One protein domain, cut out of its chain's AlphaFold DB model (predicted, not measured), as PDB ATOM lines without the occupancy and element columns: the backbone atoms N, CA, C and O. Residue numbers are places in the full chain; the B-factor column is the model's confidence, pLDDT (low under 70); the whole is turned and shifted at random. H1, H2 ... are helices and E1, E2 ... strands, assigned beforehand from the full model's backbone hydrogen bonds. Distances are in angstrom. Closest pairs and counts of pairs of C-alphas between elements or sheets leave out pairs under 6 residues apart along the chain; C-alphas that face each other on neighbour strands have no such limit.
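AT A GLANCE: This is residues 53 to 142 of the 142 residues of an uncharacterized protein of Saprolegnia diclina (strain VS20) (UniProt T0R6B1). The antiparallel hairpin E1 E2 folds over residues 62 to 74 of long helix H1, H2 close by; residues 128 to 142 stick out. The 90 printed residues include H1, E1, E2, H2, H3, a mixed class. It is loose: radius of gyration of the C-alphas 16.2 A, spans 64 by 23 by 20 A.

HOW THE PARTS SIT: H1, residues 53 to 76, and E1, residues 80 to 86, are closest at C-alphas 74 and 80, 5.3 A. In E2, residues 89 to 94, O 93 is within hydrogen-bond range of N 81, 2.9 A. H2, residues 104 to 117, is close to H1, not clearly touching: C-alphas 69 and 114 are 7.4 A apart. Every O i to N i+4 pair is within range in H1 and H3, residues 130 to 138; H2 has 8 of 10.

IN THESE COORDINATES: Find H1 starting at C-alpha 53 (268.381, 149.824, 216.923), H3 ending at C-alpha 138 (213.926, 163.926, 216.338).

THE WHOLE: Link H2 to H3 is long, and pLDDT is under 70 at residues 98 to 100 and 128 to 142.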
ATOM      1  N   VAL A  53     268.961 151.135 216.577       73.62
ATOM      2  CA  VAL A  53     268.381 149.824 216.923       73.62
ATOM      3  C   VAL A  53     267.153 149.969 217.825       73.62
ATOM      4  O   VAL A  53     266.201 149.205 217.699       73.62
ATOM      5  N   ALA A  54     267.151 150.965 218.716       73.62
ATOM      6  CA  ALA A  54     266.006 151.227 219.577       73.62
ATOM      7  C   ALA A  54     264.759 151.589 218.756       73.62
ATOM      8  O   ALA A  54     263.677 151.108 219.077       73.62
ATOM      9  N   ASP A  55     264.921 152.350 217.671       74.69
ATOM     10  CA  ASP A  55     263.821 152.709 216.769       74.69
ATOM     11  C   ASP A  55     263.269 151.478 216.037       74.69
ATOM     12  O   ASP A  55     262.057 151.330 215.892       74.69
ATOM     13  N   TYR A  56     264.144 150.553 215.634       75.62
ATOM     14  CA  TYR A  56     263.738 149.297 215.000       75.62
ATOM     15  C   TYR A  56     262.976 148.376 215.962       75.62
ATOM     16  O   TYR A  56     261.894 147.889 215.635       75.62
ATOM     17  N   VAL A  57     263.511 148.169 217.169       77.38
ATOM     18  CA  VAL A  57     262.853 147.373 218.219       77.38
ATOM     19  C   VAL A  57     261.509 147.990 218.589       77.38
ATOM     20  O   VAL A  57     260.529 147.272 218.776       77.38
ATOM     21  N   TYR A  58     261.449 149.321 218.662       79.00
ATOM     22  CA  TYR A  58     260.217 150.045 218.922       79.00
ATOM     23  C   TYR A  58     259.174 149.809 217.822       79.00
ATOM     24  O   TYR A  58     258.040 149.453 218.132       79.00
ATOM     25  N   ALA A  59     259.556 149.949 216.550       79.81
ATOM     26  CA  ALA A  59     258.660 149.727 215.416       79.81
ATOM     27  C   ALA A  59     258.128 148.286 215.375       79.81
ATOM     28  O   ALA A  59     256.921 148.079 215.254       79.81
ATOM     29  N   TRP A  60     259.009 147.299 215.558       82.38
ATOM     30  CA  TRP A  60     258.627 145.888 215.642       82.38
ATOM     31  C   TRP A  60     257.638 145.634 216.781       82.38
ATOM     32  O   TRP A  60     256.626 144.952 216.609       82.38
ATOM     33  N   ARG A  61     257.912 146.213 217.954       83.06
ATOM     34  CA  ARG A  61     257.067 146.045 219.133       83.06
ATOM     35  C   ARG A  61     255.686 146.654 218.924       83.06
ATOM     36  O   ARG A  61     254.686 146.001 219.203       83.06
ATOM     37  N   LEU A  62     255.642 147.873 218.393       84.81
ATOM     38  CA  LEU A  62     254.402 148.572 218.089       84.81
ATOM     39  C   LEU A  62     253.528 147.762 217.124       84.81
ATOM     40  O   LEU A  62     252.329 147.635 217.352       84.81
ATOM     41  N   GLU A  63     254.119 147.170 216.086       85.25
ATOM     42  CA  GLU A  63     253.401 146.314 215.137       85.25
ATOM     43  C   GLU A  63     252.799 145.073 215.816       85.25
ATOM     44  O   GLU A  63     251.627 144.752 215.599       85.25
ATOM     45  N   LYS A  64     253.563 144.411 216.695       85.62
ATOM     46  CA  LYS A  64     253.087 143.259 217.478       85.62
ATOM     47  C   LYS A  64     251.948 143.626 218.425       85.62
ATOM     48  O   LYS A  64     250.929 142.934 218.439       85.62
ATOM     49  N   ASP A  65     252.098 144.713 219.177       88.75
ATOM     50  CA  ASP A  65     251.085 145.167 220.131       88.75
ATOM     51  C   ASP A  65     249.800 145.597 219.401       88.75
ATOM     52  O   ASP A  65     248.694 145.265 219.836       88.75
ATOM     53  N   CYS A  66     249.919 146.251 218.238       90.06
ATOM     54  CA  CYS A  66     248.770 146.591 217.398       90.06
ATOM     55  C   CYS A  66     248.043 145.346 216.888       90.06
ATOM     56  O   CYS A  66     246.817 145.286 216.964       90.06
ATOM     57  N   ALA A  67     248.775 144.343 216.396       89.69
ATOM     58  CA  ALA A  67     248.180 143.093 215.934       89.69
ATOM     59  C   ALA A  67     247.420 142.378 217.064       89.69
ATOM     60  O   ALA A  67     246.275 141.964 216.870       89.69
ATOM     61  N   ALA A  68     248.012 142.307 218.260       90.88
ATOM     62  CA  ALA A  68     247.371 141.720 219.433       90.88
ATOM     63  C   ALA A  68     246.109 142.491 219.855       90.88
ATOM     64  O   ALA A  68     245.096 141.889 220.220       90.88
ATOM     65  N   LEU A  69     246.134 143.826 219.790       92.00
ATOM     66  CA  LEU A  69     244.968 144.645 220.109       92.00
ATOM     67  C   LEU A  69     243.838 144.459 219.085       92.00
ATOM     68  O   LEU A  69     242.683 144.303 219.481       92.00
ATOM     69  N   ILE A  70     244.161 144.416 217.789       93.00
ATOM     70  CA  ILE A  70     243.195 144.141 216.713       93.00
ATOM     71  C   ILE A  70     242.533 142.783 216.919       93.00
ATOM     72  O   ILE A  70     241.318 142.679 216.772       93.00
ATOM     73  N   GLU A  71     243.301 141.753 217.276       92.44
ATOM     74  CA  GLU A  71     242.765 140.420 217.552       92.44
ATOM     75  C   GLU A  71     241.751 140.455 218.706       92.44
ATOM     76  O   GLU A  71     240.634 139.954 218.568       92.44
ATOM     77  N   ARG A  72     242.091 141.121 219.819       91.81
ATOM     78  CA  ARG A  72     241.201 141.259 220.987       91.81
ATOM     79  C   ARG A  72     239.923 142.021 220.660       91.81
ATOM     80  O   ARG A  72     238.835 141.582 221.037       91.81
ATOM     81  N   LEU A  73     240.051 143.148 219.962       91.06
ATOM     82  CA  LEU A  73     238.913 143.960 219.536       91.06
ATOM     83  C   LEU A  73     238.030 143.181 218.555       91.06
ATOM     84  O   LEU A  73     236.812 143.142 218.724       91.06
ATOM     85  N   THR A  74     238.641 142.456 217.616       91.06
ATOM     86  CA  THR A  74     237.926 141.622 216.642       91.06
ATOM     87  C   THR A  74     237.148 140.495 217.303       91.06
ATOM     88  O   THR A  74     235.984 140.276 216.975       91.06
ATOM     89  N   ALA A  75     237.757 139.812 218.271       89.38
ATOM     90  CA  ALA A  75     237.125 138.709 218.984       89.38
ATOM     91  C   ALA A  75     235.932 139.148 219.848       89.38
ATOM     92  O   ALA A  75     235.038 138.343 220.113       89.38
ATOM     93  N   ARG A  76     235.922 140.400 220.323       86.81
ATOM     94  CA  ARG A  76     234.912 140.885 221.272       86.81
ATOM     95  C   ARG A  76     233.861 141.789 220.666       86.81
ATOM     96  O   ARG A  76     232.706 141.667 221.052       86.81
ATOM     97  N   VAL A  77     234.246 142.683 219.766       84.81
ATOM     98  CA  VAL A  77     233.418 143.820 219.341       84.81
ATOM     99  C   VAL A  77     233.001 143.699 217.877       84.81
ATOM    100  O   VAL A  77     231.895 144.104 217.520       84.81
ATOM    101  N   GLY A  78     233.853 143.100 217.046       87.44
ATOM    102  CA  GLY A  78     233.622 142.929 215.615       87.44
ATOM    103  C   GLY A  78     234.844 143.316 214.781       87.44
ATOM    104  O   GLY A  78     235.848 143.765 215.338       87.44
ATOM    105  N   PRO A  79     234.787 143.127 213.451       90.62
ATOM    106  CA  PRO A  79     235.917 143.356 212.554       90.62
ATOM    107  C   PRO A  79     236.631 144.680 212.841       90.62
ATOM    108  O   PRO A  79     236.020 145.744 212.817       90.62
ATOM    109  N   THR A  80     237.928 144.607 213.141       92.19
ATOM    110  CA  THR A  80     238.742 145.773 213.499       92.19
ATOM    111  C   THR A  80     239.870 145.951 212.494       92.19
ATOM    112  O   THR A  80     240.506 144.977 212.089       92.19
ATOM    113  N   ARG A  81     240.154 147.195 212.108       90.44
ATOM    114  CA  ARG A  81     241.294 147.533 211.245       90.44
ATOM    115  C   ARG A  81     242.017 148.786 211.721       90.44
ATOM    116  O   ARG A  81     241.422 149.649 212.361       90.44
ATOM    117  N   VAL A  82     243.295 148.899 211.367       91.19
ATOM    118  CA  VAL A  82     244.050 150.147 211.534       91.19
ATOM    119  C   VAL A  82     243.540 151.160 210.515       91.19
ATOM    120  O   VAL A  82     243.461 150.852 209.325       91.19
ATOM    121  N   LEU A  83     243.193 152.351 210.990       89.75
ATOM    122  CA  LEU A  83     242.788 153.475 210.156       89.75
ATOM    123  C   LEU A  83     243.987 154.382 209.865       89.75
ATOM    124  O   LEU A  83     244.282 154.669 208.709       89.75
ATOM    125  N   GLU A  84     244.697 154.796 210.917       88.75
ATOM    126  CA  GLU A  84     245.828 155.722 210.830       88.75
ATOM    127  C   GLU A  84     246.897 155.378 211.868       88.75
ATOM    128  O   GLU A  84     246.596 154.886 212.957       88.75
ATOM    129  N   GLN A  85     248.154 155.681 211.543       87.06
ATOM    130  CA  GLN A  85     249.281 155.553 212.457       87.06
ATOM    131  C   GLN A  85     250.194 156.774 212.332       87.06
ATOM    132  O   GLN A  85     250.742 157.051 211.266       87.06
ATOM    133  N   PHE A  86     250.395 157.475 213.447       84.75
ATOM    134  CA  PHE A  86     251.274 158.635 213.560       84.75
ATOM    135  C   PHE A  86     252.250 158.432 214.717       84.75
ATOM    136  O   PHE A  86     251.950 158.722 215.877       84.75
ATOM    137  N   GLY A  87     253.436 157.914 214.393       83.69
ATOM    138  CA  GLY A  87     254.425 157.537 215.398       83.69
ATOM    139  C   GLY A  87     253.865 156.462 216.326       83.69
ATOM    140  O   GLY A  87     253.640 155.335 215.896       83.69
ATOM    141  N   THR A  88     253.636 156.833 217.585       82.81
ATOM    142  CA  THR A  88     253.140 155.949 218.655       82.81
ATOM    143  C   THR A  88     251.613 155.944 218.776       82.81
ATOM    144  O   THR A  88     251.050 155.147 219.525       82.81
ATOM    145  N   LEU A  89     250.935 156.846 218.063       87.88
ATOM    146  CA  LEU A  89     249.485 156.959 218.062       87.88
ATOM    147  C   LEU A  89     248.924 156.106 216.930       87.88
ATOM    148  O   LEU A  89     249.253 156.327 215.765       87.88
ATOM    149  N   VAL A  90     248.055 155.160 217.279       90.38
ATOM    150  CA  VAL A  90     247.383 154.281 216.319       90.38
ATOM    151  C   VAL A  90     245.878 154.415 216.494       90.38
ATOM    152  O   VAL A  90     245.355 154.264 217.598       90.38
ATOM    153  N   ALA A  91     245.192 154.736 215.403       91.44
ATOM    154  CA  ALA A  91     243.745 154.809 215.344       91.44
ATOM    155  C   ALA A  91     243.197 153.505 214.763       91.44
ATOM    156  O   ALA A  91     243.622 153.059 213.695       91.44
ATOM    157  N   PHE A  92     242.227 152.917 215.458       91.69
ATOM    158  CA  PHE A  92     241.535 151.710 215.025       91.69
ATOM    159  C   PHE A  92     240.086 152.041 214.699       91.69
ATOM    160  O   PHE A  92     239.423 152.765 215.442       91.69
ATOM    161  N   GLU A  93     239.594 151.479 213.605       90.75
ATOM    162  CA  GLU A  93     238.171 151.441 213.302       90.75
ATOM    163  C   GLU A  93     237.635 150.062 213.678       90.75
ATOM    164  O   GLU A  93     238.209 149.038 213.297       90.75
ATOM    165  N   VAL A  94     236.537 150.050 214.432       87.94
ATOM    166  CA  VAL A  94     235.851 148.834 214.869       87.94
ATOM    167  C   VAL A  94     234.459 148.828 214.253       87.94
ATOM    168  O   VAL A  94     233.626 149.673 214.584       87.94
ATOM    169  N   ASP A  95     234.201 147.871 213.367       85.81
ATOM    170  CA  ASP A  95     232.879 147.649 212.788       85.81
ATOM    171  C   ASP A  95     232.016 146.868 213.783       85.81
ATOM    172  O   ASP A  95     232.031 145.633 213.861       85.81
ATOM    173  N   ARG A  96     231.293 147.622 214.612       76.81
ATOM    174  CA  ARG A  96     230.380 147.059 215.597       76.81
ATOM    175  C   ARG A  96     229.087 146.647 214.902       76.81
ATOM    176  O   ARG A  96     228.266 147.480 214.526       76.81
ATOM    177  N   GLN A  97     228.853 145.340 214.828       74.06
ATOM    178  CA  GLN A  97     227.588 144.812 214.327       74.06
ATOM    179  C   GLN A  97     226.423 145.327 215.186       74.06
ATOM    180  O   GLN A  97     226.477 145.272 216.419       74.06
ATOM    181  N   SER A  98     225.339 145.777 214.544       65.69
ATOM    182  CA  SER A  98     224.159 146.346 215.220       65.69
ATOM    183  C   SER A  98     223.467 145.374 216.187       65.69
ATOM    184  O   SER A  98     222.726 145.806 217.060       65.69
ATOM    185  N   ALA A  99     223.719 144.069 216.055       65.94
ATOM    186  CA  ALA A  99     223.230 143.027 216.960       65.94
ATOM    187  C   ALA A  99     224.177 142.734 218.144       65.94
ATOM    188  O   ALA A  99     223.920 141.811 218.917       65.94
ATOM    189  N   SER A 100     225.295 143.458 218.283       69.50
ATOM    190  CA  SER A 100     226.243 143.210 219.369       69.50
ATOM    191  C   SER A 100     225.715 143.751 220.703       69.50
ATOM    192  O   SER A 100     225.411 144.938 220.855       69.50
ATOM    193  N   ASN A 101     225.682 142.878 221.710       78.56
ATOM    194  CA  ASN A 101     225.340 143.235 223.092       78.56
ATOM    195  C   ASN A 101     226.494 143.947 223.826       78.56
ATOM    196  O   ASN A 101     226.411 144.162 225.029       78.56
ATOM    197  N   VAL A 102     227.578 144.269 223.116       82.06
ATOM    198  CA  VAL A 102     228.781 144.889 223.674       82.06
ATOM    199  C   VAL A 102     228.489 146.349 223.958       82.06
ATOM    200  O   VAL A 102     228.237 147.130 223.045       82.06
ATOM    201  N   THR A 103     228.512 146.725 225.222       84.44
ATOM    202  CA  THR A 103     228.340 148.108 225.646       84.44
ATOM    203  C   THR A 103     229.652 148.882 225.517       84.44
ATOM    204  O   THR A 103     230.739 148.312 225.425       84.44
ATOM    205  N   LEU A 104     229.570 150.213 225.556       83.06
ATOM    206  CA  LEU A 104     230.765 151.054 225.636       83.06
ATOM    207  C   LEU A 104     231.584 150.759 226.910       83.06
ATOM    208  O   LEU A 104     232.808 150.842 226.883       83.06
ATOM    209  N   ALA A 105     230.922 150.374 228.009       85.25
ATOM    210  CA  ALA A 105     231.590 149.984 229.249       85.25
ATOM    211  C   ALA A 105     232.447 148.720 229.068       85.25
ATOM    212  O   ALA A 105     233.590 148.706 229.515       85.25
ATOM    213  N   ASP A 106     231.943 147.719 228.340       87.06
ATOM    214  CA  ASP A 106     232.707 146.505 228.014       87.06
ATOM    215  C   ASP A 106     233.955 146.834 227.180       87.06
ATOM    216  O   ASP A 106     235.013 146.229 227.354       87.06
ATOM    217  N   LEU A 107     233.851 147.820 226.280       86.88
ATOM    218  CA  LEU A 107     234.981 148.280 225.476       86.88
ATOM    219  C   LEU A 107     236.039 148.991 226.331       86.88
ATOM    220  O   LEU A 107     237.230 148.738 226.159       86.88
ATOM    221  N   PHE A 108     235.619 149.844 227.267       89.12
ATOM    222  CA  PHE A 108     236.532 150.469 228.227       89.12
ATOM    223  C   PHE A 108     237.236 149.427 229.097       89.12
ATOM    224  O   PHE A 108     238.450 149.499 229.259       89.12
ATOM    225  N   GLU A 109     236.509 148.434 229.612       89.75
ATOM    226  CA  GLU A 109     237.094 147.360 230.419       89.75
ATOM    227  C   GLU A 109     238.118 146.543 229.619       89.75
ATOM    228  O   GLU A 109     239.216 146.270 230.108       89.75
ATOM    229  N   LEU A 110     237.808 146.223 228.359       89.75
ATOM    230  CA  LEU A 110     238.734 145.542 227.455       89.75
ATOM    231  C   LEU A 110     240.015 146.354 227.233       89.75
ATOM    232  O   LEU A 110     241.112 145.796 227.306       89.75
ATOM    233  N   LEU A 111     239.887 147.655 226.960       90.56
ATOM    234  CA  LEU A 111     241.034 148.528 226.704       90.56
ATOM    235  C   LEU A 111     241.864 148.768 227.965       90.56
ATOM    236  O   LEU A 111     243.089 148.738 227.877       90.56
ATOM    237  N   GLU A 112     241.242 148.937 229.133       90.38
ATOM    238  CA  GLU A 112     241.963 149.021 230.409       90.38
ATOM    239  C   GLU A 112     242.695 147.714 230.738       90.38
ATOM    240  O   GLU A 112     243.848 147.751 231.165       90.38
ATOM    241  N   GLY A 113     242.085 146.555 230.471       89.19
ATOM    242  CA  GLY A 113     242.757 145.261 230.618       89.19
ATOM    243  C   GLY A 113     243.959 145.121 229.679       89.19
ATOM    244  O   GLY A 113     245.047 144.722 230.094       89.19
ATOM    245  N   ALA A 114     243.802 145.528 228.417       88.31
ATOM    246  CA  ALA A 114     244.882 145.511 227.434       88.31
ATOM    247  C   ALA A 114     245.977 146.553 227.721       88.31
ATOM    248  O   ALA A 114     247.115 146.378 227.292       88.31
ATOM    249  N   LYS A 115     245.667 147.624 228.457       87.25
ATOM    250  CA  LYS A 115     246.569 148.753 228.698       87.25
ATOM    251  C   LYS A 115     247.870 148.352 229.377       87.25
ATOM    252  O   LYS A 115     248.941 148.794 228.971       87.25
ATOM    253  N   HIS A 116     247.771 147.520 230.409       80.44
ATOM    254  CA  HIS A 116     248.939 147.062 231.156       80.44
ATOM    255  C   HIS A 116     249.763 146.050 230.362       80.44
ATOM    256  O   HIS A 116     250.989 146.130 230.360       80.44
ATOM    257  N   GLU A 117     249.087 145.144 229.657       83.62
ATOM    258  CA  GLU A 117     249.722 144.070 228.891       83.62
ATOM    259  C   GLU A 117     250.414 144.595 227.626       83.62
ATOM    260  O   GLU A 117     251.533 144.195 227.325       83.62
ATOM    261  N   LEU A 118     249.787 145.544 226.925       83.81
ATOM    262  CA  LEU A 118     250.280 146.126 225.671       83.81
ATOM    263  C   LEU A 118     250.959 147.491 225.868       83.81
ATOM    264  O   LEU A 118     251.248 148.189 224.901       83.81
ATOM    265  N   ARG A 119     251.182 147.905 227.124       80.94
ATOM    266  CA  ARG A 119     251.813 149.186 227.502       80.94
ATOM    267  C   ARG A 119     251.203 150.412 226.813       80.94
ATOM    268  O   ARG A 119     251.903 151.363 226.469       80.94
ATOM    269  N   ILE A 120     249.885 150.411 226.642       84.25
ATOM    270  CA  ILE A 120     249.164 151.548 226.073       84.25
ATOM    271  C   ILE A 120     249.225 152.689 227.092       84.25
ATOM    272  O   ILE A 120     248.687 152.592 228.193       84.25
ATOM    273  N   GLU A 121     249.871 153.800 226.750       84.00
ATOM    274  CA  GLU A 121     249.948 154.936 227.675       84.00
ATOM    275  C   GLU A 121     248.586 155.622 227.827       84.00
ATOM    276  O   GLU A 121     248.153 155.966 228.931       84.00
ATOM    277  N   ARG A 122     247.910 155.838 226.694       85.44
ATOM    278  CA  ARG A 122     246.632 156.545 226.592       85.44
ATOM    279  C   ARG A 122     245.825 155.981 225.432       85.44
ATOM    280  O   ARG A 122     246.390 155.632 224.402       85.44
ATOM    281  N   TYR A 123     244.509 155.962 225.589       90.44
ATOM    282  CA  TYR A 123     243.571 155.677 224.512       90.44
ATOM    283  C   TYR A 123     242.381 156.636 224.602       90.44
ATOM    284  O   TYR A 123     242.130 157.247 225.643       90.44
ATOM    285  N   SER A 124     241.665 156.777 223.493       86.75
ATOM    286  CA  SER A 124     240.391 157.484 223.408       86.75
ATOM    287  C   SER A 124     239.460 156.665 222.532       86.75
ATOM    288  O   SER A 124     239.910 156.037 221.576       86.75
ATOM    289  N   ILE A 125     238.171 156.684 222.851       86.31
ATOM    290  CA  ILE A 125     237.129 156.064 222.040       86.31
ATOM    291  C   ILE A 125     236.281 157.199 221.486       86.31
ATOM    292  O   ILE A 125     235.793 158.034 222.248       86.31
ATOM    293  N   SER A 126     236.117 157.227 220.170       82.19
ATOM    294  CA  SER A 126     235.256 158.186 219.489       82.19
ATOM    295  C   SER A 126     234.201 157.404 218.729       82.19
ATOM    296  O   SER A 126     234.529 156.605 217.858       82.19
ATOM    297  N   GLU A 127     232.935 157.625 219.059       75.12
ATOM    298  CA  GLU A 127     231.823 157.085 218.290       75.12
ATOM    299  C   GLU A 127     231.414 158.129 217.243       75.12
ATOM    300  O   GLU A 127     231.187 159.292 217.578       75.12
ATOM    301  N   LEU A 128     231.288 157.741 215.972       61.31
ATOM    302  CA  LEU A 128     230.777 158.619 214.904       61.31
ATOM    303  C   LEU A 128     229.249 158.845 215.004       61.31
ATOM    304  O   LEU A 128     228.602 159.255 214.046       61.31
ATOM    305  N   ALA A 129     228.653 158.591 216.169       55.69
ATOM    306  CA  ALA A 129     227.214 158.506 216.390       55.69
ATOM    307  C   ALA A 129     226.523 159.852 216.669       55.69
ATOM    308  O   ALA A 129     225.470 159.880 217.307       55.69
ATOM    309  N   LEU A 130     227.042 160.978 216.164       49.69
ATOM    310  CA  LEU A 130     226.268 162.227 216.208       49.69
ATOM    311  C   LEU A 130     224.924 162.059 215.475       49.69
ATOM    312  O   LEU A 130     223.900 162.490 215.997       49.69
ATOM    313  N   ASP A 131     224.890 161.314 214.363       50.88
ATOM    314  CA  ASP A 131     223.642 160.996 213.648       50.88
ATOM    315  C   ASP A 131     222.664 160.135 214.469       50.88
ATOM    316  O   ASP A 131     221.452 160.327 214.387       50.88
ATOM    317  N   GLN A 132     223.149 159.226 215.321       52.16
ATOM    318  CA  GLN A 132     222.265 158.373 216.132       52.16
ATOM    319  C   GLN A 132     221.646 159.137 217.312       52.16
ATOM    320  O   GLN A 132     220.486 158.904 217.654       52.16
ATOM    321  N   VAL A 133     222.369 160.106 217.888       53.44
ATOM    322  CA  VAL A 133     221.808 161.030 218.890       53.44
ATOM    323  C   VAL A 133     220.741 161.931 218.259       53.44
ATOM    324  O   VAL A 133     219.697 162.165 218.871       53.44
ATOM    325  N   PHE A 134     220.952 162.398 217.022       52.78
ATOM    326  CA  PHE A 134     219.953 163.204 216.317       52.78
ATOM    327  C   PHE A 134     218.693 162.410 215.967       52.78
ATOM    328  O   PHE A 134     217.597 162.937 216.161       52.78
ATOM    329  N   HIS A 135     218.805 161.149 215.543       52.00
ATOM    330  CA  HIS A 135     217.631 160.310 215.274       52.00
ATOM    331  C   HIS A 135     216.808 160.002 216.537       52.00
ATOM    332  O   HIS A 135     215.582 160.026 216.477       52.00
ATOM    333  N   HIS A 136     217.435 159.821 217.704       52.56
ATOM    334  CA  HIS A 136     216.701 159.635 218.966       52.56
ATOM    335  C   HIS A 136     216.048 160.906 219.532       52.56
ATOM    336  O   HIS A 136     215.091 160.802 220.294       52.56
ATOM    337  N   LEU A 137     216.524 162.100 219.166       51.75
ATOM    338  CA  LEU A 137     215.925 163.372 219.595       51.75
ATOM    339  C   LEU A 137     214.878 163.923 218.617       51.75
ATOM    340  O   LEU A 137     214.129 164.828 218.987       51.75
ATOM    341  N   THR A 138     214.834 163.421 217.381       53.34
ATOM    342  CA  THR A 138     213.926 163.926 216.338       53.34
ATOM    343  C   THR A 138     212.790 162.984 215.970       53.34
ATOM    344  O   THR A 138     211.922 163.430 215.227       53.34
ATOM    345  N   ASP A 139     212.720 161.762 216.515       47.22
ATOM    346  CA  ASP A 139     211.518 160.925 216.419       47.22
ATOM    347  C   ASP A 139     210.432 161.431 217.391       47.22
ATOM    348  O   ASP A 139     210.526 161.215 218.604       47.22
ATOM    349  N   PRO A 140     209.355 162.082 216.908       53.84
ATOM    350  CA  PRO A 140     208.232 162.484 217.733       53.84
ATOM    351  C   PRO A 140     207.217 161.338 217.703       53.84
ATOM    352  O   PRO A 140     206.265 161.352 216.924       53.84
ATOM    353  N   SER A 141     207.436 160.300 218.506       51.97
ATOM    354  CA  SER A 141     206.407 159.278 218.718       51.97
ATOM    355  C   SER A 141     206.327 158.824 220.171       51.97
ATOM    356  O   SER A 141     206.540 157.662 220.501       51.97
ATOM    357  N   THR A 142     205.946 159.745 221.056       44.94
ATOM    358  CA  THR A 142     204.969 159.456 222.120       44.94
ATOM    359  C   THR A 142     204.192 160.719 222.468       44.94
ATOM    360  O   THR A 142     204.836 161.781 222.604       44.94
TER     361      THR A 142